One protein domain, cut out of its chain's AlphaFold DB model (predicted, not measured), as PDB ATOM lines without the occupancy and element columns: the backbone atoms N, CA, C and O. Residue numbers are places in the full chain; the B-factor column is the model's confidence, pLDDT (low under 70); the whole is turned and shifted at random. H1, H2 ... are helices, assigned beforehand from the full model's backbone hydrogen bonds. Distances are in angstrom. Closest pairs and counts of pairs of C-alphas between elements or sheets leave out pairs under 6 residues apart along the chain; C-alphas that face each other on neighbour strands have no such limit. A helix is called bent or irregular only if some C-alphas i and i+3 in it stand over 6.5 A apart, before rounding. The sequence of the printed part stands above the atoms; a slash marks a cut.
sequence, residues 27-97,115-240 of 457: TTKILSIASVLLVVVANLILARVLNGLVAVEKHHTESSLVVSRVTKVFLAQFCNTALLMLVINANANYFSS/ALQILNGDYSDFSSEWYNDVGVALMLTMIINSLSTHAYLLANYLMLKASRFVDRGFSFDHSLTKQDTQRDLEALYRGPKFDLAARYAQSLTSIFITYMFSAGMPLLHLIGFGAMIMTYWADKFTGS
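This is residues 27 to 97 and 115 to 240 of the 457 residues of the protein "tRNA (GuanineN(7))methyltransferase" of Phytophthora megakarya (UniProt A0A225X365). A loose, elongated helix bundle: long H4 and H2 make the middle, the hairpin of H6 and H7 packs on one side of them, and H1 crosses them on the other side, steeply over H4. H5 folds back on one end of H4, and short H3 lies at the opposite end of the long axis. The printed part has 197 residues with seven named helices, H1 to H7 in chain order, and no named strand; the class is all helix. The whole is loose, with a radius of gyration of the C-alphas of 21.2 A, and spans 76 by 43 by 29 A.

H1, residues 27 to 56, begins at C-alpha 27 (12.820, -18.348, 0.754) and is 43.3 A long. H2, residues 62 to 89, is 39.5 A long, with a kink of 28 degrees near residue 82; it is irregular, but only just, with C-alphas 81 and 84 6.50 A apart. H3 is residues 93 to 96, 4.8 A. H4, residues 128 to 167, is 57.1 A long, begins at C-alpha 128 (5.775, -8.662, -19.505) and has a kink of 26 degrees near residue 135. H5 is residues 182 to 190, 12.0 A. H6, residues 196 to 213, measures 26.1 A, and H7, residues 219 to 237, measures 26.6 A and ends at C-alpha 237 (-3.338, -48.156, -16.780).

H2, H4, H6 and H7 form an up and down bundle, each running against the one before it. The hub is H4, which touches H1, H2, H5 and H7. Its residues 139 to 150 touch H7 at a shallow tilt of 9 degrees, the same way, closest at the C-alphas of Ser 146 and Ala 227, 5.6 A. Its residues 134 to 138 touch residues 81 to 89 of H2, opposite ways at 37 degrees, only just steep; the closest C-alphas, of Ala 82 and Leu 138, are 7.6 A apart. Its residues 137 to 145 touch residues 36 to 40 of H1 at a steep tilt of 61 degrees, closest at Val 36 and Thr 141, C-alphas 5.7 A apart. Its residues 160 to 164 touch H5, a hairpin, with the C-alphas of Arg 164 and Leu 188 closest at 7.1 A. H2 touches H6 the same way at 32 degrees, only just shallow, with the C-alphas of Phe 74 and Ala 201 closest at 4.5 A. H1 and H2 form a hairpin, closest at the C-alphas of Ala 47 and Val 73, 5.7 A. H6 and H7 form another, in which H7 touches with residues 220 to 228 alone, closest at the C-alphas of Thr 210 and Leu 220, 5.5 A. H3 touches no helix. Every O i to N i+4 pair is within hydrogen-bond range in H1, H5, H6 and H7, 22 of 24 in H2 and 34 of 36 in H4; H3 is too short for such a pair.

The C-alphas farthest apart, of Ser 97 and Ser 175, are 76.9 A apart. Residues 98 to 114 are not printed, and C-alphas 97 and 115 are 13.2 A apart across this cut. The link H4 to H5 is long. The mean pLDDT of the printed part is 80.5; residues 92 to 97, 115 to 119, 171, 176, 180 and 236 to 240 are under 70.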
ATOM      1  N   THR A  27      14.080 -18.735   0.090       88.75
ATOM      2  CA  THR A  27      12.820 -18.348   0.754       88.75
ATOM      3  C   THR A  27      11.781 -17.849  -0.246       88.75
ATOM      4  O   THR A  27      10.653 -18.338  -0.225       88.75
ATOM      5  N   THR A  28      12.158 -16.971  -1.179       82.69
ATOM      6  CA  THR A  28      11.262 -16.499  -2.249       82.69
ATOM      7  C   THR A  28      10.749 -17.658  -3.108       82.69
ATOM      8  O   THR A  28       9.553 -17.742  -3.389       82.69
ATOM      9  N   LYS A  29      11.619 -18.606  -3.487       80.00
ATOM     10  CA  LYS A  29      11.211 -19.777  -4.278       80.00
ATOM     11  C   LYS A  29      10.285 -20.714  -3.507       80.00
ATOM     12  O   LYS A  29       9.296 -21.171  -4.076       80.00
ATOM     13  N   ILE A  30      10.547 -20.961  -2.224       86.31
ATOM     14  CA  ILE A  30       9.664 -21.769  -1.371       86.31
ATOM     15  C   ILE A  30       8.294 -21.102  -1.230       86.31
ATOM     16  O   ILE A  30       7.286 -21.785  -1.384       86.31
ATOM     17  N   LEU A  31       8.238 -19.790  -0.984       84.44
ATOM     18  CA  LEU A  31       6.977 -19.050  -0.858       84.44
ATOM     19  C   LEU A  31       6.169 -19.076  -2.160       84.44
ATOM     20  O   LEU A  31       4.965 -19.326  -2.132       84.44
ATOM     21  N   SER A  32       6.836 -18.900  -3.302       78.06
ATOM     22  CA  SER A  32       6.207 -19.002  -4.622       78.06
ATOM     23  C   SER A  32       5.614 -20.400  -4.853       78.06
ATOM     24  O   SER A  32       4.423 -20.520  -5.146       78.06
ATOM     25  N   ILE A  33       6.376 -21.471  -4.609       78.69
ATOM     26  CA  ILE A  33       5.877 -22.852  -4.736       78.69
ATOM     27  C   ILE A  33       4.739 -23.126  -3.740       78.69
ATOM     28  O   ILE A  33       3.740 -23.749  -4.102       78.69
ATOM     29  N   ALA A  34       4.851 -22.642  -2.501       84.06
ATOM     30  CA  ALA A  34       3.822 -22.799  -1.479       84.06
ATOM     31  C   ALA A  34       2.501 -22.127  -1.885       84.06
ATOM     32  O   ALA A  34       1.438 -22.718  -1.689       84.06
ATOM     33  N   SER A  35       2.559 -20.940  -2.500       81.62
ATOM     34  CA  SER A  35       1.369 -20.241  -3.004       81.62
ATOM     35  C   SER A  35       0.640 -21.053  -4.080       81.62
ATOM     36  O   SER A  35      -0.579 -21.201  -4.031       81.62
ATOM     37  N   VAL A  36       1.385 -21.688  -4.988       80.12
ATOM     38  CA  VAL A  36       0.811 -22.544  -6.031       80.12
ATOM     39  C   VAL A  36       0.222 -23.829  -5.440       80.12
ATOM     40  O   VAL A  36      -0.876 -24.244  -5.815       80.12
ATOM     41  N   LEU A  37       0.900 -24.451  -4.472       82.06
ATOM     42  CA  LEU A  37       0.374 -25.627  -3.770       82.06
ATOM     43  C   LEU A  37      -0.917 -25.316  -3.004       82.06
ATOM     44  O   LEU A  37      -1.815 -26.159  -2.955       82.06
ATOM     45  N   LEU A  38      -1.049 -24.110  -2.447       85.69
ATOM     46  CA  LEU A  38      -2.272 -23.677  -1.777       85.69
ATOM     47  C   LEU A  38      -3.474 -23.688  -2.732       85.69
ATOM     48  O   LEU A  38      -4.549 -24.142  -2.341       85.69
ATOM     49  N   VAL A  39      -3.291 -23.275  -3.991       81.94
ATOM     50  CA  VAL A  39      -4.354 -23.321  -5.014       81.94
ATOM     51  C   VAL A  39      -4.822 -24.758  -5.255       81.94
ATOM     52  O   VAL A  39      -6.023 -25.023  -5.335       81.94
ATOM     53  N   VAL A  40      -3.893 -25.715  -5.307       82.06
ATOM     54  CA  VAL A  40      -4.207 -27.147  -5.467       82.06
ATOM     55  C   VAL A  40      -5.024 -27.650  -4.276       82.06
ATOM     56  O   VAL A  40      -6.048 -28.311  -4.457       82.06
ATOM     57  N   VAL A  41      -4.608 -27.310  -3.053       86.06
ATOM     58  CA  VAL A  41      -5.322 -27.681  -1.822       86.06
ATOM     59  C   VAL A  41      -6.723 -27.072  -1.800       86.06
ATOM     60  O   VAL A  41      -7.688 -27.783  -1.515       86.06
ATOM     61  N   ALA A  42      -6.863 -25.800  -2.171       86.38
ATOM     62  CA  ALA A  42      -8.155 -25.136  -2.281       86.38
ATOM     63  C   ALA A  42      -9.068 -25.849  -3.292       86.38
ATOM     64  O   ALA A  42     -10.211 -26.164  -2.965       86.38
ATOM     65  N   ASN A  43      -8.554 -26.208  -4.474       82.88
ATOM     66  CA  ASN A  43      -9.304 -26.961  -5.484       82.88
ATOM     67  C   ASN A  43      -9.738 -28.356  -5.002       82.88
ATOM     68  O   ASN A  43     -10.830 -28.820  -5.354       82.88
ATOM     69  N   LEU A  44      -8.914 -29.029  -4.189       83.44
ATOM     70  CA  LEU A  44      -9.265 -30.310  -3.569       83.44
ATOM     71  C   LEU A  44     -10.377 -30.146  -2.527       83.44
ATOM     72  O   LEU A  44     -11.343 -30.909  -2.544       83.44
ATOM     73  N   ILE A  45     -10.266 -29.152  -1.643       88.38
ATOM     74  CA  ILE A  45     -11.283 -28.859  -0.625       88.38
ATOM     75  C   ILE A  45     -12.605 -28.486  -1.297       88.38
ATOM     76  O   ILE A  45     -13.643 -29.052  -0.957       88.38
ATOM     77  N   LEU A  46     -12.561 -27.609  -2.299       86.19
ATOM     78  CA  LEU A  46     -13.721 -27.165  -3.063       86.19
ATOM     79  C   LEU A  46     -14.451 -28.346  -3.705       86.19
ATOM     80  O   LEU A  46     -15.665 -28.475  -3.557       86.19
ATOM     81  N   ALA A  47     -13.711 -29.269  -4.328       82.19
ATOM     82  CA  ALA A  47     -14.291 -30.489  -4.872       82.19
ATOM     83  C   ALA A  47     -14.977 -31.331  -3.784       82.19
ATOM     84  O   ALA A  47     -16.081 -31.825  -3.997       82.19
ATOM     85  N   ARG A  48     -14.364 -31.498  -2.605       86.44
ATOM     86  CA  ARG A  48     -14.953 -32.282  -1.502       86.44
ATOM     87  C   ARG A  48     -16.227 -31.651  -0.954       86.44
ATOM     88  O   ARG A  48     -17.212 -32.363  -0.782       86.44
ATOM     89  N   VAL A  49     -16.209 -30.341  -0.723       90.50
ATOM     90  CA  VAL A  49     -17.367 -29.589  -0.230       90.50
ATOM     91  C   VAL A  49     -18.510 -29.677  -1.238       90.50
ATOM     92  O   VAL A  49     -19.598 -30.114  -0.879       90.50
ATOM     93  N   LEU A  50     -18.255 -29.385  -2.516       87.75
ATOM     94  CA  LEU A  50     -19.282 -29.436  -3.561       87.75
ATOM     95  C   LEU A  50     -19.860 -30.836  -3.761       87.75
ATOM     96  O   LEU A  50     -21.062 -30.967  -3.962       87.75
ATOM     97  N   ASN A  51     -19.049 -31.888  -3.639       85.00
ATOM     98  CA  ASN A  51     -19.561 -33.259  -3.670       85.00
ATOM     99  C   ASN A  51     -20.541 -33.526  -2.517       85.00
ATOM    100  O   ASN A  51     -21.542 -34.209  -2.717       85.00
ATOM    101  N   GLY A  52     -20.267 -32.971  -1.332       86.00
ATOM    102  CA  GLY A  52     -21.178 -33.020  -0.192       86.00
ATOM    103  C   GLY A  52     -22.479 -32.262  -0.454       86.00
ATOM    104  O   GLY A  52     -23.553 -32.815  -0.237       86.00
ATOM    105  N   LEU A  53     -22.405 -31.036  -0.986       88.12
ATOM    106  CA  LEU A  53     -23.598 -30.241  -1.304       88.12
ATOM    107  C   LEU A  53     -24.462 -30.900  -2.386       88.12
ATOM    108  O   LEU A  53     -25.675 -30.986  -2.229       88.12
ATOM    109  N   VAL A  54     -23.853 -31.432  -3.449       89.44
ATOM    110  CA  VAL A  54     -24.585 -32.093  -4.542       89.44
ATOM    111  C   VAL A  54     -25.301 -33.363  -4.066       89.44
ATOM    112  O   VAL A  54     -26.368 -33.698  -4.580       89.44
ATOM    113  N   ALA A  55     -24.784 -34.042  -3.036       84.38
ATOM    114  CA  ALA A  55     -25.489 -35.156  -2.399       84.38
ATOM    115  C   ALA A  55     -26.747 -34.703  -1.628       84.38
ATOM    116  O   ALA A  55     -27.725 -35.448  -1.554       84.38
ATOM    117  N   VAL A  56     -26.755 -33.477  -1.089       91.50
ATOM    118  CA  VAL A  56     -27.912 -32.895  -0.381       91.50
ATOM    119  C   VAL A  56     -29.021 -32.468  -1.349       91.50
ATOM    120  O   VAL A  56     -30.188 -32.458  -0.966       91.50
ATOM    121  N   GLU A  57     -28.692 -32.193  -2.611       89.31
ATOM    122  CA  GLU A  57     -29.661 -31.783  -3.639       89.31
ATOM    123  C   GLU A  57     -30.660 -32.882  -4.035       89.31
ATOM    124  O   GLU A  57     -31.670 -32.576  -4.660       89.31
ATOM    125  N   LYS A  58     -30.415 -34.146  -3.647       86.75
ATOM    126  CA  LYS A  58     -31.339 -35.286  -3.825       86.75
ATOM    127  C   LYS A  58     -31.918 -35.402  -5.247       86.75
ATOM    128  O   LYS A  58     -33.131 -35.390  -5.446       86.75
ATOM    129  N   HIS A  59     -31.046 -35.562  -6.241       88.25
ATOM    130  CA  HIS A  59     -31.467 -35.805  -7.626       88.25
ATOM    131  C   HIS A  59     -32.243 -37.126  -7.763       88.25
ATOM    132  O   HIS A  59     -31.913 -38.121  -7.123       88.25
ATOM    133  N   HIS A  60     -33.233 -37.153  -8.657       88.69
ATOM    134  CA  HIS A  60     -34.045 -38.349  -8.923       88.69
ATOM    135  C   HIS A  60     -33.289 -39.464  -9.661       88.69
ATOM    136  O   HIS A  60     -33.708 -40.619  -9.609       88.69
ATOM    137  N   THR A  61     -32.203 -39.138 -10.373       91.19
ATOM    138  CA  THR A  61     -31.400 -40.109 -11.131       91.19
ATOM    139  C   THR A  61     -29.907 -39.929 -10.873       91.19
ATOM    140  O   THR A  61     -29.411 -38.805 -10.761       91.19
ATOM    141  N   GLU A  62     -29.172 -41.043 -10.860       86.31
ATOM    142  CA  GLU A  62     -27.708 -41.054 -10.731       86.31
ATOM    143  C   GLU A  62     -27.024 -40.304 -11.883       86.31
ATOM    144  O   GLU A  62     -26.043 -39.595 -11.683       86.31
ATOM    145  N   SER A  63     -27.570 -40.389 -13.098       87.62
ATOM    146  CA  SER A  63     -27.043 -39.646 -14.247       87.62
ATOM    147  C   SER A  63     -27.164 -38.131 -14.056       87.62
ATOM    148  O   SER A  63     -26.210 -37.405 -14.327       87.62
ATOM    149  N   SER A  64     -28.305 -37.644 -13.551       87.75
ATOM    150  CA  SER A  64     -28.498 -36.216 -13.264       87.75
ATOM    151  C   SER A  64     -27.590 -35.744 -12.127       87.75
ATOM    152  O   SER A  64     -26.989 -34.674 -12.235       87.75
ATOM    153  N   LEU A  65     -27.405 -36.580 -11.099       89.19
ATOM    154  CA  LEU A  65     -26.453 -36.331 -10.016       89.19
ATOM    155  C   LEU A  65     -25.022 -36.171 -10.551       89.19
ATOM    156  O   LEU A  65     -24.335 -35.214 -10.195       89.19
ATOM    157  N   VAL A  66     -24.579 -37.078 -11.430       87.94
ATOM    158  CA  VAL A  66     -23.243 -37.032 -12.045       87.94
ATOM    159  C   VAL A  66     -23.059 -35.762 -12.871       87.94
ATOM    160  O   VAL A  66     -22.044 -35.091 -12.704       87.94
ATOM    161  N   VAL A  67     -24.028 -35.389 -13.713       88.12
ATOM    162  CA  VAL A  67     -23.942 -34.163 -14.532       88.12
ATOM    163  C   VAL A  67     -23.879 -32.914 -13.650       88.12
ATOM    164  O   VAL A  67     -22.979 -32.095 -13.819       88.12
ATOM    165  N   SER A  68     -24.773 -32.799 -12.663       90.81
ATOM    166  CA  SER A  68     -24.795 -31.678 -11.711       90.81
ATOM    167  C   SER A  68     -23.465 -31.552 -10.959       90.81
ATOM    168  O   SER A  68     -22.898 -30.460 -10.852       90.81
ATOM    169  N   ARG A  69     -22.910 -32.688 -10.520       88.69
ATOM    170  CA  ARG A  69     -21.599 -32.764  -9.869       88.69
ATOM    171  C   ARG A  69     -20.474 -32.296 -10.785       88.69
ATOM    172  O   ARG A  69     -19.664 -31.479 -10.355       88.69
ATOM    173  N   VAL A  70     -20.434 -32.776 -12.032       88.00
ATOM    174  CA  VAL A  70     -19.426 -32.363 -13.021       88.00
ATOM    175  C   VAL A  70     -19.474 -30.855 -13.216       88.00
ATOM    176  O   VAL A  70     -18.455 -30.204 -13.017       88.00
ATOM    177  N   THR A  71     -20.640 -30.292 -13.546       85.00
ATOM    178  CA  THR A  71     -20.784 -28.868 -13.874       85.00
ATOM    179  C   THR A  71     -20.393 -27.962 -12.710       85.00
ATOM    180  O   THR A  71     -19.669 -26.992 -12.917       85.00
ATOM    181  N   LYS A  72     -20.823 -28.278 -11.482       91.44
ATOM    182  CA  LYS A  72     -20.518 -27.454 -10.301       91.44
ATOM    183  C   LYS A  72     -19.052 -27.521  -9.908       91.44
ATOM    184  O   LYS A  72     -18.452 -26.482  -9.657       91.44
ATOM    185  N   VAL A  73     -18.471 -28.723  -9.875       89.38
ATOM    186  CA  VAL A  73     -17.048 -28.891  -9.547       89.38
ATOM    187  C   VAL A  73     -16.180 -28.231 -10.616       89.38
ATOM    188  O   VAL A  73     -15.268 -27.493 -10.262       89.38
ATOM    189  N   PHE A  74     -16.503 -28.425 -11.899       87.06
ATOM    190  CA  PHE A  74     -15.835 -27.754 -13.015       87.06
ATOM    191  C   PHE A  74     -15.895 -26.232 -12.876       87.06
ATOM    192  O   PHE A  74     -14.852 -25.589 -12.860       87.06
ATOM    193  N   LEU A  75     -17.095 -25.656 -12.747       87.06
ATOM    194  CA  LEU A  75     -17.260 -24.205 -12.716       87.06
ATOM    195  C   LEU A  75     -16.499 -23.606 -11.535       87.06
ATOM    196  O   LEU A  75     -15.789 -22.616 -11.685       87.06
ATOM    197  N   ALA A  76     -16.594 -24.238 -10.369       90.19
ATOM    198  CA  ALA A  76     -15.913 -23.766  -9.180       90.19
ATOM    199  C   ALA A  76     -14.381 -23.861  -9.312       90.19
ATOM    200  O   ALA A  76     -13.686 -22.905  -8.974       90.19
ATOM    201  N   GLN A  77     -13.847 -24.963  -9.849       87.62
ATOM    202  CA  GLN A  77     -12.406 -25.122 -10.081       87.62
ATOM    203  C   GLN A  77     -11.881 -24.168 -11.157       87.62
ATOM    204  O   GLN A  77     -10.817 -23.576 -10.978       87.62
ATOM    205  N   PHE A  78     -12.626 -23.979 -12.244       86.44
ATOM    206  CA  PHE A  78     -12.293 -23.036 -13.308       86.44
ATOM    207  C   PHE A  78     -12.267 -21.595 -12.789       86.44
ATOM    208  O   PHE A  78     -11.268 -20.895 -12.959       86.44
ATOM    209  N   CYS A  79     -13.314 -21.172 -12.074       88.12
ATOM    210  CA  CYS A  79     -13.366 -19.848 -11.467       88.12
ATOM    211  C   CYS A  79     -12.225 -19.645 -10.465       88.12
ATOM    212  O   CYS A  79     -11.537 -18.635 -10.539       88.12
ATOM    213  N   ASN A  80     -11.982 -20.605  -9.569       87.94
ATOM    214  CA  ASN A  80     -10.947 -20.493  -8.541       87.94
ATOM    215  C   ASN A  80      -9.523 -20.480  -9.121       87.94
ATOM    216  O   ASN A  80      -8.657 -19.769  -8.625       87.94
ATOM    217  N   THR A  81      -9.273 -21.261 -10.172       86.88
ATOM    218  CA  THR A  81      -7.915 -21.438 -10.709       86.88
ATOM    219  C   THR A  81      -7.546 -20.381 -11.742       86.88
ATOM    220  O   THR A  81      -6.382 -20.008 -11.830       86.88
ATOM    221  N   ALA A  82      -8.511 -19.910 -12.533       85.75
ATOM    222  CA  ALA A  82      -8.240 -19.048 -13.679       85.75
ATOM    223  C   ALA A  82      -8.866 -17.658 -13.545       85.75
ATOM    224  O   ALA A  82      -8.157 -16.658 -13.641       85.75
ATOM    225  N   LEU A  83     -10.176 -17.573 -13.294       85.56
ATOM    226  CA  LEU A  83     -10.859 -16.274 -13.261       85.56
ATOM    227  C   LEU A  83     -10.487 -15.456 -12.026       85.56
ATOM    228  O   LEU A  83     -10.190 -14.275 -12.147       85.56
ATOM    229  N   LEU A  84     -10.466 -16.078 -10.850       85.56
ATOM    230  CA  LEU A  84     -10.111 -15.420  -9.596       85.56
ATOM    231  C   LEU A  84      -8.691 -14.859  -9.659       85.56
ATOM    232  O   LEU A  84      -8.435 -13.745  -9.218       85.56
ATOM    233  N   MET A  85      -7.781 -15.631 -10.243       82.88
ATOM    234  CA  MET A  85      -6.391 -15.244 -10.385       82.88
ATOM    235  C   MET A  85      -6.217 -14.054 -11.336       82.88
ATOM    236  O   MET A  85      -5.426 -13.161 -11.044       82.88
ATOM    237  N   LEU A  86      -7.002 -13.986 -12.413       82.06
ATOM    238  CA  LEU A  86      -7.054 -12.814 -13.287       82.06
ATOM    239  C   LEU A  86      -7.650 -11.602 -12.555       82.06
ATOM    240  O   LEU A  86      -7.067 -10.526 -12.586       82.06
ATOM    241  N   VAL A  87      -8.776 -11.789 -11.861       82.88
ATOM    242  CA  VAL A  87      -9.512 -10.720 -11.166       82.88
ATOM    243  C   VAL A  87      -8.685 -10.088 -10.046       82.88
ATOM    244  O   VAL A  87      -8.612  -8.868  -9.982       82.88
ATOM    245  N   ILE A  88      -8.036 -10.885  -9.192       84.44
ATOM    246  CA  ILE A  88      -7.251 -10.370  -8.054       84.44
ATOM    247  C   ILE A  88      -6.022  -9.580  -8.521       84.44
ATOM    248  O   ILE A  88      -5.634  -8.609  -7.878       84.44
ATOM    249  N   ASN A  89      -5.400  -9.995  -9.626       82.75
ATOM    250  CA  ASN A  89      -4.189  -9.355 -10.141       82.75
ATOM    251  C   ASN A  89      -4.484  -8.181 -11.091       82.75
ATOM    252  O   ASN A  89      -3.564  -7.447 -11.443       82.75
ATOM    253  N   ALA A  90      -5.741  -7.988 -11.497       80.38
ATOM    254  CA  ALA A  90      -6.132  -6.917 -12.403       80.38
ATOM    255  C   ALA A  90      -6.301  -5.579 -11.671       80.38
ATOM    256  O   ALA A  90      -6.950  -5.491 -10.626       80.38
ATOM    257  N   ASN A  91      -5.781  -4.517 -12.281       79.38
ATOM    258  CA  ASN A  91      -5.994  -3.143 -11.860       79.38
ATOM    259  C   ASN A  91      -7.137  -2.510 -12.668       79.38
ATOM    260  O   ASN A  91      -6.929  -1.952 -13.746       79.38
ATOM    261  N   ALA A  92      -8.363  -2.565 -12.145       69.19
ATOM    262  CA  ALA A  92      -9.508  -1.934 -12.808       69.19
ATOM    263  C   ALA A  92      -9.483  -0.400 -12.705       69.19
ATOM    264  O   ALA A  92     -10.169   0.277 -13.477       69.19
ATOM    265  N   ASN A  93      -8.680   0.163 -11.791       66.44
ATOM    266  CA  ASN A  93      -8.580   1.611 -11.635       66.44
ATOM    267  C   ASN A  93      -7.983   2.269 -12.886       66.44
ATOM    268  O   ASN A  93      -8.425   3.361 -13.245       66.44
ATOM    269  N   TYR A  94      -7.097   1.561 -13.600       64.81
ATOM    270  CA  TYR A  94      -6.537   1.968 -14.895       64.81
ATOM    271  C   TYR A  94      -7.610   2.284 -15.952       64.81
ATOM    272  O   TYR A  94      -7.495   3.262 -16.686       64.81
ATOM    273  N   PHE A  95      -8.693   1.501 -16.001       63.19
ATOM    274  CA  PHE A  95      -9.802   1.725 -16.939       63.19
ATOM    275  C   PHE A  95     -10.847   2.715 -16.409       63.19
ATOM    276  O   PHE A  95     -11.657   3.232 -17.176       63.19
ATOM    277  N   SER A  96     -10.845   2.984 -15.098       60.72
ATOM    278  CA  SER A  96     -11.771   3.921 -14.450       60.72
ATOM    279  C   SER A  96     -11.267   5.367 -14.432       60.72
ATOM    280  O   SER A  96     -12.064   6.290 -14.249       60.72
ATOM    281  N   SER A  97      -9.966   5.587 -14.658       53.19
ATOM    282  CA  SER A  97      -9.402   6.917 -14.863       53.19
ATOM    283  C   SER A  97      -9.763   7.426 -16.255       53.19
ATOM    284  O   SER A  97      -8.959   7.400 -17.183       53.19
ATOM    285  N   ALA A 115     -14.527   1.007  -6.051       52.66
ATOM    286  CA  ALA A 115     -15.145   0.683  -4.761       52.66
ATOM    287  C   ALA A 115     -14.988  -0.804  -4.368       52.66
ATOM    288  O   ALA A 115     -15.106  -1.150  -3.192       52.66
ATOM    289  N   LEU A 116     -14.702  -1.692  -5.328       56.78
ATOM    290  CA  LEU A 116     -14.364  -3.089  -5.065       56.78
ATOM    291  C   LEU A 116     -12.853  -3.200  -4.837       56.78
ATOM    292  O   LEU A 116     -12.083  -3.320  -5.785       56.78
ATOM    293  N   GLN A 117     -12.431  -3.245  -3.568       61.12
ATOM    294  CA  GLN A 117     -11.029  -3.476  -3.162       61.12
ATOM    295  C   GLN A 117     -10.384  -4.736  -3.787       61.12
ATOM    296  O   GLN A 117      -9.169  -4.887  -3.749       61.12
ATOM    297  N   ILE A 118     -11.191  -5.632  -4.363       61.56
ATOM    298  CA  ILE A 118     -10.790  -6.885  -5.017       61.56
ATOM    299  C   ILE A 118     -10.139  -6.656  -6.403       61.56
ATOM    300  O   ILE A 118      -9.480  -7.558  -6.903       61.56
ATOM    301  N   LEU A 119     -10.285  -5.468  -7.010       69.94
ATOM    302  CA  LEU A 119      -9.783  -5.124  -8.356       69.94
ATOM    303  C   LEU A 119      -8.668  -4.058  -8.338       69.94
ATOM    304  O   LEU A 119      -8.531  -3.258  -9.268       69.94
ATOM    305  N   ASN A 120      -7.901  -4.015  -7.249       73.25
ATOM    306  CA  ASN A 120      -6.752  -3.127  -7.081       73.25
ATOM    307  C   ASN A 120      -5.437  -3.918  -7.155       73.25
ATOM    308  O   ASN A 120      -4.591  -3.792  -6.271       73.25
ATOM    309  N   GLY A 121      -5.327  -4.796  -8.154       78.75
ATOM    310  CA  GLY A 121      -4.113  -5.563  -8.411       78.75
ATOM    311  C   GLY A 121      -2.996  -4.713  -9.021       78.75
ATOM    312  O   GLY A 121      -3.203  -3.560  -9.406       78.75
ATOM    313  N   ASP A 122      -1.810  -5.304  -9.135       81.44
ATOM    314  CA  ASP A 122      -0.603  -4.594  -9.575       81.44
ATOM    315  C   ASP A 122      -0.523  -4.422 -11.104       81.44
ATOM    316  O   ASP A 122       0.204  -3.557 -11.591       81.44
ATOM    317  N   TYR A 123      -1.304  -5.185 -11.879       79.75
ATOM    318  CA  TYR A 123      -1.192  -5.216 -13.341       79.75
ATOM    319  C   TYR A 123      -2.398  -4.563 -14.026       79.75
ATOM    320  O   TYR A 123      -3.536  -5.016 -13.895       79.75
ATOM    321  N   SER A 124      -2.152  -3.507 -14.802       76.81
ATOM    322  CA  SER A 124      -3.175  -2.812 -15.599       76.81
ATOM    323  C   SER A 124      -3.522  -3.500 -16.921       76.81
ATOM    324  O   SER A 124      -4.604  -3.270 -17.455       76.81
ATOM    325  N   ASP A 125      -2.623  -4.338 -17.440       75.00
ATOM    326  CA  ASP A 125      -2.780  -5.093 -18.688       75.00
ATOM    327  C   ASP A 125      -1.897  -6.361 -18.652       75.00
ATOM    328  O   ASP A 125      -1.136  -6.573 -17.701       75.00
ATOM    329  N   PHE A 126      -1.954  -7.191 -19.696       76.56
ATOM    330  CA  PHE A 126      -1.072  -8.340 -19.924       76.56
ATOM    331  C   PHE A 126       0.360  -7.894 -20.280       76.56
ATOM    332  O   PHE A 126       0.847  -8.090 -21.396       76.56
ATOM    333  N   SER A 127       1.041  -7.264 -19.321       77.19
ATOM    334  CA  SER A 127       2.421  -6.795 -19.438       77.19
ATOM    335  C   SER A 127       3.433  -7.943 -19.340       77.19
ATOM    336  O   SER A 127       3.112  -9.061 -18.934       77.19
ATOM    337  N   SER A 128       4.700  -7.672 -19.677       82.94
ATOM    338  CA  SER A 128       5.775  -8.662 -19.505       82.94
ATOM    339  C   SER A 128       5.898  -9.137 -18.051       82.94
ATOM    340  O   SER A 128       6.163 -10.315 -17.817       82.94
ATOM    341  N   GLU A 129       5.659  -8.257 -17.081       79.75
ATOM    342  CA  GLU A 129       5.678  -8.591 -15.654       79.75
ATOM    343  C   GLU A 129       4.518  -9.529 -15.295       79.75
ATOM    344  O   GLU A 129       4.739 -10.556 -14.654       79.75
ATOM    345  N   TRP A 130       3.312  -9.279 -15.824       84.25
ATOM    346  CA  TRP A 130       2.167 -10.174 -15.632       84.25
ATOM    347  C   TRP A 130       2.469 -11.592 -16.129       84.25
ATOM    348  O   TRP A 130       2.180 -12.571 -15.444       84.25
ATOM    349  N   TYR A 131       3.101 -11.737 -17.299       81.88
ATOM    350  CA  TYR A 131       3.478 -13.061 -17.803       81.88
ATOM    351  C   TYR A 131       4.532 -13.751 -16.928       81.88
ATOM    352  O   TYR A 131       4.430 -14.962 -16.718       81.88
ATOM    353  N   ASN A 132       5.518 -13.007 -16.415       83.88
ATOM    354  CA  ASN A 132       6.587 -13.553 -15.573       83.88
ATOM    355  C   ASN A 132       6.094 -13.994 -14.189       83.88
ATOM    356  O   ASN A 132       6.581 -14.998 -13.670       83.88
ATOM    357  N   ASP A 133       5.109 -13.297 -13.629       83.06
ATOM    358  CA  ASP A 133       4.603 -13.585 -12.290       83.06
ATOM    359  C   ASP A 133       3.339 -14.447 -12.350       83.06
ATOM    360  O   ASP A 133       3.322 -15.613 -11.939       83.06
ATOM    361  N   VAL A 134       2.274 -13.895 -12.929       85.75
ATOM    362  CA  VAL A 134       0.945 -14.504 -13.004       85.75
ATOM    363  C   VAL A 134       0.953 -15.642 -14.032       85.75
ATOM    364  O   VAL A 134       0.597 -16.776 -13.714       85.75
ATOM    365  N   GLY A 135       1.449 -15.405 -15.247       85.75
ATOM    366  CA  GLY A 135       1.501 -16.427 -16.302       85.75
ATOM    367  C   GLY A 135       2.280 -17.686 -15.895       85.75
ATOM    368  O   GLY A 135       1.784 -18.809 -16.037       85.75
ATOM    369  N   VAL A 136       3.476 -17.516 -15.318       86.44
ATOM    370  CA  VAL A 136       4.297 -18.631 -14.809       86.44
ATOM    371  C   VAL A 136       3.598 -19.372 -13.669       86.44
ATOM    372  O   VAL A 136       3.563 -20.608 -13.682       86.44
ATOM    373  N   ALA A 137       2.999 -18.658 -12.711       86.19
ATOM    374  CA  ALA A 137       2.265 -19.282 -11.613       86.19
ATOM    375  C   ALA A 137       1.076 -20.117 -12.115       86.19
ATOM    376  O   ALA A 137       0.866 -21.238 -11.640       86.19
ATOM    377  N   LEU A 138       0.330 -19.630 -13.114       87.00
ATOM    378  CA  LEU A 138      -0.776 -20.370 -13.725       87.00
ATOM    379  C   LEU A 138      -0.284 -21.644 -14.427       87.00
ATOM    380  O   LEU A 138      -0.848 -22.721 -14.220       87.00
ATOM    381  N   MET A 139       0.787 -21.548 -15.225       88.00
ATOM    382  CA  MET A 139       1.384 -22.709 -15.896       88.00
ATOM    383  C   MET A 139       1.855 -23.760 -14.886       88.00
ATOM    384  O   MET A 139       1.551 -24.946 -15.040       88.00
ATOM    385  N   LEU A 140       2.531 -23.333 -13.817       86.00
ATOM    386  CA  LEU A 140       2.978 -24.225 -12.748       86.00
ATOM    387  C   LEU A 140       1.790 -24.879 -12.027       86.00
ATOM    388  O   LEU A 140       1.803 -26.086 -11.773       86.00
ATOM    389  N   THR A 141       0.728 -24.112 -11.770       88.00
ATOM    390  CA  THR A 141      -0.521 -24.619 -11.184       88.00
ATOM    391  C   THR A 141      -1.151 -25.700 -12.063       88.00
ATOM    392  O   THR A 141      -1.592 -26.730 -11.553       88.00
ATOM    393  N   MET A 142      -1.162 -25.519 -13.387       87.38
ATOM    394  CA  MET A 142      -1.687 -26.513 -14.331       87.38
ATOM    395  C   MET A 142      -0.871 -27.803 -14.361       87.38
ATOM    396  O   MET A 142      -1.452 -28.892 -14.352       87.38
ATOM    397  N   ILE A 143       0.458 -27.703 -14.304       88.12
ATOM    398  CA  ILE A 143       1.340 -28.872 -14.198       88.12
ATOM    399  C   ILE A 143       1.049 -29.639 -12.901       88.12
ATOM    400  O   ILE A 143       0.842 -30.853 -12.928       88.12
ATOM    401  N   ILE A 144       0.975 -28.944 -11.764       84.94
ATOM    402  CA  ILE A 144       0.761 -29.593 -10.464       84.94
ATOM    403  C   ILE A 144      -0.651 -30.185 -10.357       84.94
ATOM    404  O   ILE A 144      -0.798 -31.310  -9.881       84.94
ATOM    405  N   ASN A 145      -1.690 -29.490 -10.833       82.62
ATOM    406  CA  ASN A 145      -3.063 -30.011 -10.845       82.62
ATOM    407  C   ASN A 145      -3.187 -31.289 -11.692       82.62
ATOM    408  O   ASN A 145      -3.874 -32.234 -11.285       82.62
ATOM    409  N   SER A 146      -2.489 -31.340 -12.832       83.00
ATOM    410  CA  SER A 146      -2.393 -32.539 -13.668       83.00
ATOM    411  C   SER A 146      -1.772 -33.703 -12.884       83.00
ATOM    412  O   SER A 146      -2.389 -34.756 -12.720       83.00
ATOM    413  N   LEU A 147      -0.602 -33.489 -12.270       79.56
ATOM    414  CA  LEU A 147       0.091 -34.523 -11.494       79.56
ATOM    415  C   LEU A 147      -0.693 -34.983 -10.253       79.56
ATOM    416  O   LEU A 147      -0.734 -36.180  -9.963       79.56
ATOM    417  N   SER A 148      -1.339 -34.062  -9.536       79.25
ATOM    418  CA  SER A 148      -2.082 -34.324  -8.293       79.25
ATOM    419  C   SER A 148      -3.208 -35.344  -8.488       79.25
ATOM    420  O   SER A 148      -3.365 -36.288  -7.707       79.25
ATOM    421  N   THR A 149      -3.948 -35.217  -9.592       75.12
ATOM    422  CA  THR A 149      -5.042 -36.132  -9.943       75.12
ATOM    423  C   THR A 149      -4.543 -37.564 -10.134       75.12
ATOM    424  O   THR A 149      -5.148 -38.525  -9.649       75.12
ATOM    425  N   HIS A 150      -3.400 -37.720 -10.800       76.38
ATOM    426  CA  HIS A 150      -2.798 -39.028 -11.043       76.38
ATOM    427  C   HIS A 150      -2.121 -39.597  -9.791       76.38
ATOM    428  O   HIS A 150      -2.212 -40.801  -9.540       76.38
ATOM    429  N   ALA A 151      -1.523 -38.741  -8.958       72.25
ATOM    430  CA  ALA A 151      -0.943 -39.133  -7.678       72.25
ATOM    431  C   ALA A 151      -1.999 -39.736  -6.736       72.25
ATOM    432  O   ALA A 151      -1.738 -40.759  -6.105       72.25
ATOM    433  N   TYR A 152      -3.213 -39.175  -6.696       78.12
ATOM    434  CA  TYR A 152      -4.318 -39.724  -5.903       78.12
ATOM    435  C   TYR A 152      -4.724 -41.140  -6.348       78.12
ATOM    436  O   TYR A 152      -4.929 -42.031  -5.519       78.12
ATOM    437  N   LEU A 153      -4.803 -41.381  -7.661       76.12
ATOM    438  CA  LEU A 153      -5.110 -42.705  -8.213       76.12
ATOM    439  C   LEU A 153      -4.017 -43.724  -7.887       76.12
ATOM    440  O   LEU A 153      -4.321 -44.842  -7.467       76.12
ATOM    441  N   LEU A 154      -2.754 -43.320  -8.042       74.06
ATOM    442  CA  LEU A 154      -1.605 -44.149  -7.703       74.06
ATOM    443  C   LEU A 154      -1.592 -44.488  -6.207       74.06
ATOM    444  O   LEU A 154      -1.421 -45.653  -5.854       74.06
ATOM    445  N   ALA A 155      -1.844 -43.509  -5.336       76.12
ATOM    446  CA  ALA A 155      -1.915 -43.713  -3.892       76.12
ATOM    447  C   ALA A 155      -3.009 -44.721  -3.510       76.12
ATOM    448  O   ALA A 155      -2.730 -45.671  -2.781       76.12
ATOM    449  N   ASN A 156      -4.221 -44.589  -4.062       78.56
ATOM    450  CA  ASN A 156      -5.303 -45.551  -3.829       78.56
ATOM    451  C   ASN A 156      -4.942 -46.956  -4.325       78.56
ATOM    452  O   ASN A 156      -5.196 -47.944  -3.638       78.56
ATOM    453  N   TYR A 157      -4.321 -47.065  -5.502       78.50
ATOM    454  CA  TYR A 157      -3.860 -48.346  -6.035       78.50
ATOM    455  C   TYR A 157      -2.811 -49.008  -5.128       78.50
ATOM    456  O   TYR A 157      -2.922 -50.198  -4.818       78.50
ATOM    457  N   LEU A 158      -1.823 -48.237  -4.665       77.25
ATOM    458  CA  LEU A 158      -0.796 -48.706  -3.736       77.25
ATOM    459  C   LEU A 158      -1.403 -49.122  -2.395       77.25
ATOM    460  O   LEU A 158      -1.082 -50.203  -1.904       77.25
ATOM    461  N   MET A 159      -2.331 -48.332  -1.847       80.06
ATOM    462  CA  MET A 159      -3.053 -48.669  -0.619       80.06
ATOM    463  C   MET A 159      -3.821 -49.982  -0.760       80.06
ATOM    464  O   MET A 159      -3.692 -50.845   0.098       80.06
ATOM    465  N   LEU A 160      -4.538 -50.213  -1.862       82.12
ATOM    466  CA  LEU A 160      -5.249 -51.481  -2.081       82.12
ATOM    467  C   LEU A 160      -4.301 -52.668  -2.193       82.12
ATOM    468  O   LEU A 160      -4.585 -53.744  -1.668       82.12
ATOM    469  N   LYS A 161      -3.179 -52.505  -2.901       79.69
ATOM    470  CA  LYS A 161      -2.160 -53.555  -3.002       79.69
ATOM    471  C   LYS A 161      -1.554 -53.855  -1.636       79.69
ATOM    472  O   LYS A 161      -1.397 -55.033  -1.317       79.69
ATOM    473  N   ALA A 162      -1.289 -52.827  -0.835       81.44
ATOM    474  CA  ALA A 162      -0.832 -52.968   0.539       81.44
ATOM    475  C   ALA A 162      -1.883 -53.681   1.401       81.44
ATOM    476  O   ALA A 162      -1.558 -54.689   2.019       81.44
ATOM    477  N   SER A 163      -3.154 -53.268   1.362       83.00
ATOM    478  CA  SER A 163      -4.249 -53.923   2.092       83.00
ATOM    479  C   SER A 163      -4.397 -55.397   1.706       83.00
ATOM    480  O   SER A 163      -4.483 -56.252   2.581       83.00
ATOM    481  N   ARG A 164      -4.324 -55.734   0.411       85.19
ATOM    482  CA  ARG A 164      -4.338 -57.132  -0.068       85.19
ATOM    483  C   ARG A 164      -3.093 -57.912   0.345       85.19
ATOM    484  O   ARG A 164      -3.131 -59.130   0.470       85.19
ATOM    485  N   PHE A 165      -1.951 -57.252   0.496       79.31
ATOM    486  CA  PHE A 165      -0.726 -57.896   0.962       79.31
ATOM    487  C   PHE A 165      -0.768 -58.164   2.472       79.31
ATOM    488  O   PHE A 165      -0.406 -59.255   2.906       79.31
ATOM    489  N   VAL A 166      -1.303 -57.226   3.255       82.56
ATOM    490  CA  VAL A 166      -1.547 -57.382   4.698       82.56
ATOM    491  C   VAL A 166      -2.589 -58.470   4.972       82.56
ATOM    492  O   VAL A 166      -2.391 -59.286   5.881       82.56
ATOM    493  N   ASP A 167      -3.653 -58.530   4.163       83.69
ATOM    494  CA  ASP A 167      -4.678 -59.581   4.216       83.69
ATOM    495  C   ASP A 167      -4.071 -60.975   4.003       83.69
ATOM    496  O   ASP A 167      -4.309 -61.890   4.783       83.69
ATOM    497  N   ARG A 168      -3.152 -61.108   3.042       80.44
ATOM    498  CA  ARG A 168      -2.399 -62.349   2.794       80.44
ATOM    499  C   ARG A 168      -1.316 -62.648   3.836       80.44
ATOM    500  O   ARG A 168      -0.577 -63.618   3.691       80.44
ATOM    501  N   GLY A 169      -1.168 -61.816   4.869       78.56
ATOM    502  CA  GLY A 169      -0.123 -61.971   5.882       78.56
ATOM    503  C   GLY A 169       1.285 -61.779   5.324       78.56
ATOM    504  O   GLY A 169       2.184 -62.524   5.696       78.56
ATOM    505  N   PHE A 170       1.465 -60.809   4.422       76.06
ATOM    506  CA  PHE A 170       2.726 -60.544   3.717       76.06
ATOM    507  C   PHE A 170       3.209 -61.722   2.849       76.06
ATOM    508  O   PHE A 170       4.379 -61.801   2.481       76.06
ATOM    509  N   SER A 171       2.295 -62.628   2.488       64.75
ATOM    510  CA  SER A 171       2.554 -63.736   1.571       64.75
ATOM    511  C   SER A 171       2.131 -63.395   0.138       64.75
ATOM    512  O   SER A 171       1.205 -62.615  -0.106       64.75
ATOM    513  N   PHE A 172       2.802 -64.015  -0.833       72.25
ATOM    514  CA  PHE A 172       2.430 -63.962  -2.252       72.25
ATOM    515  C   PHE A 172       1.424 -65.051  -2.649       72.25
ATOM    516  O   PHE A 172       0.987 -65.100  -3.802       72.25
ATOM    517  N   ASP A 173       1.024 -65.904  -1.705       71.50
ATOM    518  CA  ASP A 173       0.008 -66.926  -1.928       71.50
ATOM    519  C   ASP A 173      -1.389 -66.288  -2.019       71.50
ATOM    520  O   ASP A 173      -1.846 -65.610  -1.100       71.50
ATOM    521  N   HIS A 174      -2.065 -66.483  -3.153       71.44
ATOM    522  CA  HIS A 174      -3.390 -65.910  -3.425       71.44
ATOM    523  C   HIS A 174      -4.533 -66.737  -2.820       71.44
ATOM    524  O   HIS A 174      -5.691 -66.352  -2.947       71.44
ATOM    525  N   SER A 175      -4.222 -67.873  -2.189       71.69
ATOM    526  CA  SER A 175      -5.202 -68.714  -1.496       71.69
ATOM    527  C   SER A 175      -5.397 -68.351  -0.020       71.69
ATOM    528  O   SER A 175      -6.347 -68.823   0.601       71.69
ATOM    529  N   LEU A 176      -4.513 -67.520   0.540       68.38
ATOM    530  CA  LEU A 176      -4.577 -67.070   1.927       68.38
ATOM    531  C   LEU A 176      -5.363 -65.761   2.015       68.38
ATOM    532  O   LEU A 176      -5.089 -64.823   1.274       68.38
ATOM    533  N   THR A 177      -6.300 -65.682   2.951       80.94
ATOM    534  CA  THR A 177      -7.003 -64.442   3.293       80.94
ATOM    535  C   THR A 177      -7.280 -64.406   4.793       80.94
ATOM    536  O   THR A 177      -7.395 -65.458   5.428       80.94
ATOM    537  N   LYS A 178      -7.336 -63.202   5.362       75.12
ATOM    538  CA  LYS A 178      -7.766 -62.954   6.743       75.12
ATOM    539  C   LYS A 178      -9.222 -62.489   6.811       75.12
ATOM    540  O   LYS A 178      -9.688 -62.198   7.904       75.12
ATOM    541  N   GLN A 179      -9.919 -62.387   5.677       76.75
ATOM    542  CA  GLN A 179     -11.332 -62.021   5.653       76.75
ATOM    543  C   GLN A 179     -12.197 -63.202   6.104       76.75
ATOM    544  O   GLN A 179     -12.070 -64.302   5.568       76.75
ATOM    545  N   ASP A 180     -13.096 -62.952   7.056       69.50
ATOM    546  CA  ASP A 180     -13.985 -63.979   7.613       69.50
ATOM    547  C   ASP A 180     -15.159 -64.302   6.677       69.50
ATOM    548  O   ASP A 180     -15.642 -65.434   6.644       69.50
ATOM    549  N   THR A 181     -15.610 -63.322   5.882       75.44
ATOM    550  CA  THR A 181     -16.732 -63.494   4.954       75.44
ATOM    551  C   THR A 181     -16.323 -63.312   3.495       75.44
ATOM    552  O   THR A 181     -15.499 -62.465   3.141       75.44
ATOM    553  N   GLN A 182     -16.979 -64.068   2.608       75.56
ATOM    554  CA  GLN A 182     -16.828 -63.934   1.156       75.56
ATOM    555  C   GLN A 182     -17.150 -62.510   0.677       75.56
ATOM    556  O   GLN A 182     -16.510 -61.996  -0.237       75.56
ATOM    557  N   ARG A 183     -18.117 -61.843   1.318       76.44
ATOM    558  CA  ARG A 183     -18.504 -60.468   0.991       76.44
ATOM    559  C   ARG A 183     -17.372 -59.480   1.273       76.44
ATOM    560  O   ARG A 183     -17.139 -58.588   0.459       76.44
ATOM    561  N   ASP A 184     -16.669 -59.641   2.389       78.00
ATOM    562  CA  ASP A 184     -15.573 -58.743   2.766       78.00
ATOM    563  C   ASP A 184     -14.334 -59.000   1.892       78.00
ATOM    564  O   ASP A 184     -13.676 -58.056   1.443       78.00
ATOM    565  N   LEU A 185     -14.094 -60.264   1.517       82.00
ATOM    566  CA  LEU A 185     -13.099 -60.624   0.503       82.00
ATOM    567  C   LEU A 185     -13.412 -59.976  -0.852       82.00
ATOM    568  O   LEU A 185     -12.547 -59.349  -1.467       82.00
ATOM    569  N   GLU A 186     -14.656 -60.070  -1.313       84.81
ATOM    570  CA  GLU A 186     -15.082 -59.414  -2.546       84.81
ATOM    571  C   GLU A 186     -14.942 -57.895  -2.459       84.81
ATOM    572  O   GLU A 186     -14.472 -57.277  -3.414       84.81
ATOM    573  N   ALA A 187     -15.280 -57.275  -1.327       83.69
ATOM    574  CA  ALA A 187     -15.116 -55.838  -1.130       83.69
ATOM    575  C   ALA A 187     -13.642 -55.402  -1.246       83.69
ATOM    576  O   ALA A 187     -13.345 -54.423  -1.934       83.69
ATOM    577  N   LEU A 188     -12.707 -56.164  -0.667       84.81
ATOM    578  CA  LEU A 188     -11.265 -55.902  -0.754       84.81
ATOM    579  C   LEU A 188     -10.723 -56.026  -2.197       84.81
ATOM    580  O   LEU A 188      -9.787 -55.318  -2.608       84.81
ATOM    581  N   TYR A 189     -11.315 -56.916  -2.998       85.62
ATOM    582  CA  TYR A 189     -10.884 -57.179  -4.372       85.62
ATOM    583  C   TYR A 189     -11.601 -56.335  -5.436       85.62
ATOM    584  O   TYR A 189     -10.978 -56.044  -6.460       85.62
ATOM    585  N   ARG A 190     -12.824 -55.852  -5.178       81.62
ATOM    586  CA  ARG A 190     -13.606 -54.991  -6.090       81.62
ATOM    587  C   ARG A 190     -12.912 -53.664  -6.422       81.62
ATOM    588  O   ARG A 190     -13.124 -53.134  -7.507       81.62
ATOM    589  N   GLY A 191     -12.030 -53.173  -5.549       77.56
ATOM    590  CA  GLY A 191     -11.298 -51.924  -5.776       77.56
ATOM    591  C   GLY A 191     -12.190 -50.672  -5.683       77.56
ATOM    592  O   GLY A 191     -13.381 -50.768  -5.385       77.56
ATOM    593  N   PRO A 192     -11.614 -49.474  -5.868       78.25
ATOM    594  CA  PRO A 192     -12.310 -48.210  -5.716       78.25
ATOM    595  C   PRO A 192     -13.261 -48.009  -6.889       78.25
ATOM    596  O   PRO A 192     -12.954 -48.359  -8.029       78.25
ATOM    597  N   LYS A 193     -14.414 -47.403  -6.605       80.44
ATOM    598  CA  LYS A 193     -15.372 -47.022  -7.642       80.44
ATOM    599  C   LYS A 193     -14.719 -46.016  -8.592       80.44
ATOM    600  O   LYS A 193     -14.055 -45.078  -8.151       80.44
ATOM    601  N   PHE A 194     -14.928 -46.210  -9.890       79.31
ATOM    602  CA  PHE A 194     -14.470 -45.275 -10.910       79.31
ATOM    603  C   PHE A 194     -15.313 -43.995 -10.851       79.31
ATOM    604  O   PHE A 194     -16.474 -43.989 -11.258       79.31
ATOM    605  N   ASP A 195     -14.748 -42.921 -10.297       81.00
ATOM    606  CA  ASP A 195     -15.446 -41.643 -10.149       81.00
ATOM    607  C   ASP A 195     -15.399 -40.835 -11.454       81.00
ATOM    608  O   ASP A 195     -14.495 -40.032 -11.698       81.00
ATOM    609  N   LEU A 196     -16.400 -41.078 -12.300       81.88
ATOM    610  CA  LEU A 196     -16.567 -40.429 -13.596       81.88
ATOM    611  C   LEU A 196     -16.721 -38.903 -13.464       81.88
ATOM    612  O   LEU A 196     -16.182 -38.149 -14.273       81.88
ATOM    613  N   ALA A 197     -17.425 -38.444 -12.424       84.06
ATOM    614  CA  ALA A 197     -17.752 -37.034 -12.253       84.06
ATOM    615  C   ALA A 197     -16.512 -36.188 -11.938       84.06
ATOM    616  O   ALA A 197     -16.295 -35.141 -12.545       84.06
ATOM    617  N   ALA A 198     -15.673 -36.658 -11.011       82.06
ATOM    618  CA  ALA A 198     -14.451 -35.950 -10.637       82.06
ATOM    619  C   ALA A 198     -13.477 -35.834 -11.822       82.06
ATOM    620  O   ALA A 198     -12.920 -34.766 -12.061       82.06
ATOM    621  N   ARG A 199     -13.331 -36.914 -12.600       83.00
ATOM    622  CA  ARG A 199     -12.435 -36.955 -13.761       83.00
ATOM    623  C   ARG A 199     -12.890 -36.020 -14.873       83.00
ATOM    624  O   ARG A 199     -12.089 -35.221 -15.344       83.00
ATOM    625  N   TYR A 200     -14.174 -36.047 -15.237       84.94
ATOM    626  CA  TYR A 200     -14.692 -35.120 -16.246       84.94
ATOM    627  C   TYR A 200     -14.591 -33.661 -15.808       84.94
ATOM    628  O   TYR A 200     -14.205 -32.826 -16.621       84.94
ATOM    629  N   ALA A 201     -14.885 -33.346 -14.543       87.25
ATOM    630  CA  ALA A 201     -14.752 -31.981 -14.038       87.25
ATOM    631  C   ALA A 201     -13.305 -31.466 -14.147       87.25
ATOM    632  O   ALA A 201     -13.073 -30.339 -14.588       87.25
ATOM    633  N   GLN A 202     -12.326 -32.311 -13.812       84.56
ATOM    634  CA  GLN A 202     -10.905 -31.976 -13.907       84.56
ATOM    635  C   GLN A 202     -10.429 -31.843 -15.359       84.56
ATOM    636  O   GLN A 202      -9.738 -30.877 -15.686       84.56
ATOM    637  N   SER A 203     -10.826 -32.762 -16.246       86.06
ATOM    638  CA  SER A 203     -10.500 -32.675 -17.673       86.06
ATOM    639  C   SER A 203     -11.100 -31.422 -18.310       86.06
ATOM    640  O   SER A 203     -10.390 -30.710 -19.012       86.06
ATOM    641  N   LEU A 204     -12.366 -31.103 -18.017       85.06
ATOM    642  CA  LEU A 204     -13.014 -29.880 -18.498       85.06
ATOM    643  C   LEU A 204     -12.310 -28.625 -17.981       85.06
ATOM    644  O   LEU A 204     -12.073 -27.709 -18.759       85.06
ATOM    645  N   THR A 205     -11.919 -28.602 -16.705       86.44
ATOM    646  CA  THR A 205     -11.175 -27.471 -16.131       86.44
ATOM    647  C   THR A 205      -9.855 -27.257 -16.868       86.44
ATOM    648  O   THR A 205      -9.569 -26.145 -17.299       86.44
ATOM    649  N   SER A 206      -9.076 -28.322 -17.077       86.00
ATOM    650  CA  SER A 206      -7.804 -28.253 -17.807       86.00
ATOM    651  C   SER A 206      -7.998 -27.755 -19.244       86.00
ATOM    652  O   SER A 206      -7.339 -26.807 -19.663       86.00
ATOM    653  N   ILE A 207      -8.975 -28.312 -19.968       84.19
ATOM    654  CA  ILE A 207      -9.298 -27.913 -21.345       84.19
ATOM    655  C   ILE A 207      -9.688 -26.432 -21.407       84.19
ATOM    656  O   ILE A 207      -9.128 -25.692 -22.211       84.19
ATOM    657  N   PHE A 208     -10.611 -25.977 -20.555       85.06
ATOM    658  CA  PHE A 208     -11.076 -24.588 -20.569       85.06
ATOM    659  C   PHE A 208      -9.957 -23.598 -20.242       85.06
ATOM    660  O   PHE A 208      -9.845 -22.581 -20.918       85.06
ATOM    661  N   ILE A 209      -9.104 -23.890 -19.255       84.62
ATOM    662  CA  ILE A 209      -7.978 -23.008 -18.907       84.62
ATOM    663  C   ILE A 209      -6.958 -22.968 -20.047       84.62
ATOM    664  O   ILE A 209      -6.529 -21.882 -20.439       84.62
ATOM    665  N   THR A 210      -6.613 -24.124 -20.626       82.56
ATOM    666  CA  THR A 210      -5.714 -24.190 -21.784       82.56
ATOM    667  C   THR A 210      -6.260 -23.381 -22.955       82.56
ATOM    668  O   THR A 210      -5.518 -22.576 -23.504       82.56
ATOM    669  N   TYR A 211      -7.536 -23.534 -23.321       80.31
ATOM    670  CA  TYR A 211      -8.128 -22.779 -24.430       80.31
ATOM    671  C   TYR A 211      -8.306 -21.288 -24.130       80.31
ATOM    672  O   TYR A 211      -8.182 -20.477 -25.042       80.31
ATOM    673  N   MET A 212      -8.587 -20.913 -22.881       82.19
ATOM    674  CA  MET A 212      -8.789 -19.510 -22.519       82.19
ATOM    675  C   MET A 212      -7.496 -18.699 -22.632       82.19
ATOM    676  O   MET A 212      -7.521 -17.563 -23.093       82.19
ATOM    677  N   PHE A 213      -6.364 -19.279 -22.228       79.06
ATOM    678  CA  PHE A 213      -5.086 -18.570 -22.189       79.06
ATOM    679  C   PHE A 213      -4.127 -18.920 -23.330       79.06
ATOM    680  O   PHE A 213      -3.063 -18.312 -23.445       79.06
ATOM    681  N   SER A 214      -4.474 -19.874 -24.193       73.12
ATOM    682  CA  SER A 214      -3.579 -20.353 -25.249       73.12
ATOM    683  C   SER A 214      -3.142 -19.283 -26.248       73.12
ATOM    684  O   SER A 214      -2.032 -19.374 -26.772       73.12
ATOM    685  N   ALA A 215      -3.988 -18.283 -26.508       73.62
ATOM    686  CA  ALA A 215      -3.683 -17.197 -27.438       73.62
ATOM    687  C   ALA A 215      -2.514 -16.316 -26.956       73.62
ATOM    688  O   ALA A 215      -1.706 -15.884 -27.772       73.62
ATOM    689  N   GLY A 216      -2.408 -16.082 -25.641       71.75
ATOM    690  CA  GLY A 216      -1.322 -15.304 -25.023       71.75
ATOM    691  C   GLY A 216      -0.188 -16.161 -24.454       71.75
ATOM    692  O   GLY A 216       0.894 -15.654 -24.179       71.75
ATOM    693  N   MET A 217      -0.411 -17.466 -24.274       79.56
ATOM    694  CA  MET A 217       0.552 -18.391 -23.669       79.56
ATOM    695  C   MET A 217       0.550 -19.752 -24.393       79.56
ATOM    696  O   MET A 217      -0.026 -20.727 -23.898       79.56
ATOM    697  N   PRO A 218       1.231 -19.876 -25.551       84.19
ATOM    698  CA  PRO A 218       1.203 -21.091 -26.373       84.19
ATOM    699  C   PRO A 218       1.708 -22.353 -25.660       84.19
ATOM    700  O   PRO A 218       1.254 -23.455 -25.967       84.19
ATOM    701  N   LEU A 219       2.602 -22.202 -24.673       83.06
ATOM    702  CA  LEU A 219       3.117 -23.305 -23.855       83.06
ATOM    703  C   LEU A 219       2.010 -24.052 -23.091       83.06
ATOM    704  O   LEU A 219       2.161 -25.249 -22.835       83.06
ATOM    705  N   LEU A 220       0.868 -23.411 -22.797       78.81
ATOM    706  CA  LEU A 220      -0.273 -24.103 -22.190       78.81
ATOM    707  C   LEU A 220      -0.834 -25.218 -23.080       78.81
ATOM    708  O   LEU A 220      -1.387 -26.172 -22.535       78.81
ATOM    709  N   HIS A 221      -0.677 -25.161 -24.409       82.38
ATOM    710  CA  HIS A 221      -1.068 -26.277 -25.276       82.38
ATOM    711  C   HIS A 221      -0.208 -27.514 -25.032       82.38
ATOM    712  O   HIS A 221      -0.737 -28.620 -24.998       82.38
ATOM    713  N   LEU A 222       1.103 -27.340 -24.831       88.50
ATOM    714  CA  LEU A 222       2.011 -28.451 -24.538       88.50
ATOM    715  C   LEU A 222       1.695 -29.058 -23.169       88.50
ATOM    716  O   LEU A 222       1.617 -30.279 -23.036       88.50
ATOM    717  N   ILE A 223       1.446 -28.205 -22.171       85.38
ATOM    718  CA  ILE A 223       1.046 -28.635 -20.826       85.38
ATOM    719  C   ILE A 223      -0.304 -29.363 -20.877       85.38
ATOM    720  O   ILE A 223      -0.434 -30.454 -20.323       85.38
ATOM    721  N   GLY A 224      -1.294 -28.804 -21.577       81.62
ATOM    722  CA  GLY A 224      -2.620 -29.399 -21.750       81.62
ATOM    723  C   GLY A 224      -2.570 -30.732 -22.499       81.62
ATOM    724  O   GLY A 224      -3.175 -31.708 -22.060       81.62
ATOM    725  N   PHE A 225      -1.785 -30.820 -23.576       84.50
ATOM    726  CA  PHE A 225      -1.541 -32.064 -24.306       84.50
ATOM    727  C   PHE A 225      -0.908 -33.131 -23.406       84.50
ATOM    728  O   PHE A 225      -1.404 -34.257 -23.342       84.50
ATOM    729  N   GLY A 226       0.130 -32.763 -22.650       82.81
ATOM    730  CA  GLY A 226       0.750 -33.641 -21.659       82.81
ATOM    731  C   GLY A 226      -0.244 -34.117 -20.597       82.81
ATOM    732  O   GLY A 226      -0.290 -35.307 -20.290       82.81
ATOM    733  N   ALA A 227      -1.098 -33.225 -20.089       83.56
ATOM    734  CA  ALA A 227      -2.139 -33.565 -19.120       83.56
ATOM    735  C   ALA A 227      -3.190 -34.533 -19.693       83.56
ATOM    736  O   ALA A 227      -3.589 -35.484 -19.017       83.56
ATOM    737  N   MET A 228      -3.610 -34.347 -20.948       82.56
ATOM    738  CA  MET A 228      -4.550 -35.255 -21.616       82.56
ATOM    739  C   MET A 228      -3.923 -36.622 -21.900       82.56
ATOM    740  O   MET A 228      -4.573 -37.641 -21.680       82.56
ATOM    741  N   ILE A 229      -2.652 -36.668 -22.312       84.06
ATOM    742  CA  ILE A 229      -1.892 -37.917 -22.449       84.06
ATOM    743  C   ILE A 229      -1.812 -38.639 -21.106       84.06
ATOM    744  O   ILE A 229      -2.147 -39.819 -21.028       84.06
ATOM    745  N   MET A 230      -1.403 -37.944 -20.044       76.12
ATOM    746  CA  MET A 230      -1.302 -38.523 -18.704       76.12
ATOM    747  C   MET A 230      -2.649 -39.056 -18.220       76.12
ATOM    748  O   MET A 230      -2.700 -40.162 -17.688       76.12
ATOM    749  N   THR A 231      -3.741 -38.337 -18.484       80.69
ATOM    750  CA  THR A 231      -5.102 -38.794 -18.178       80.69
ATOM    751  C   THR A 231      -5.472 -40.028 -18.987       80.69
ATOM    752  O   THR A 231      -5.867 -41.035 -18.410       80.69
ATOM    753  N   TYR A 232      -5.258 -40.021 -20.303       81.00
ATOM    754  CA  TYR A 232      -5.508 -41.186 -21.151       81.00
ATOM    755  C   TYR A 232      -4.751 -42.420 -20.658       81.00
ATOM    756  O   TYR A 232      -5.333 -43.496 -20.523       81.00
ATOM    757  N   TRP A 233      -3.459 -42.277 -20.358       71.81
ATOM    758  CA  TRP A 233      -2.646 -43.388 -19.884       71.81
ATOM    759  C   TRP A 233      -3.000 -43.803 -18.463       71.81
ATOM    760  O   TRP A 233      -3.077 -44.998 -18.231       71.81
ATOM    761  N   ALA A 234      -3.277 -42.891 -17.530       72.44
ATOM    762  CA  ALA A 234      -3.720 -43.241 -16.178       72.44
ATOM    763  C   ALA A 234      -5.029 -44.045 -16.204       72.44
ATOM    764  O   ALA A 234      -5.160 -45.054 -15.511       72.44
ATOM    765  N   ASP A 235      -5.960 -43.644 -17.064       71.06
ATOM    766  CA  ASP A 235      -7.260 -44.283 -17.268       71.06
ATOM    767  C   ASP A 235      -7.103 -45.628 -17.981       71.06
ATOM    768  O   ASP A 235      -7.768 -46.615 -17.653       71.06
ATOM    769  N   LYS A 236      -6.141 -45.708 -18.900       64.31
ATOM    770  CA  LYS A 236      -5.748 -46.945 -19.569       64.31
ATOM    771  C   LYS A 236      -4.905 -47.864 -18.688       64.31
ATOM    772  O   LYS A 236      -4.957 -49.066 -18.887       64.31
ATOM    773  N   PHE A 237      -4.163 -47.365 -17.701       57.91
ATOM    774  CA  PHE A 237      -3.338 -48.156 -16.780       57.91
ATOM    775  C   PHE A 237      -4.160 -48.877 -15.723       57.91
ATOM    776  O   PHE A 237      -3.761 -49.954 -15.279       57.91
ATOM    777  N   THR A 238      -5.366 -48.389 -15.434       57.00
ATOM    778  CA  THR A 238      -6.424 -49.229 -14.859       57.00
ATOM    779  C   THR A 238      -6.726 -50.481 -15.715       57.00
ATOM    780  O   THR A 238      -7.247 -51.457 -15.186       57.00
ATOM    781  N   GLY A 239      -6.297 -50.519 -16.986       49.53
ATOM    782  CA  GLY A 239      -6.230 -51.681 -17.885       49.53
ATOM    783  C   GLY A 239      -4.796 -52.089 -18.304       49.53
ATOM    784  O   GLY A 239      -4.369 -51.873 -19.430       49.53
ATOM    785  N   SER A 240      -4.042 -52.734 -17.409       52.75
ATOM    786  CA  SER A 240      -3.006 -53.770 -17.671       52.75
ATOM    787  C   SER A 240      -1.862 -53.584 -18.715       52.75
ATOM    788  O   SER A 240      -1.151 -54.558 -18.963       52.75
TER     789      SER A 240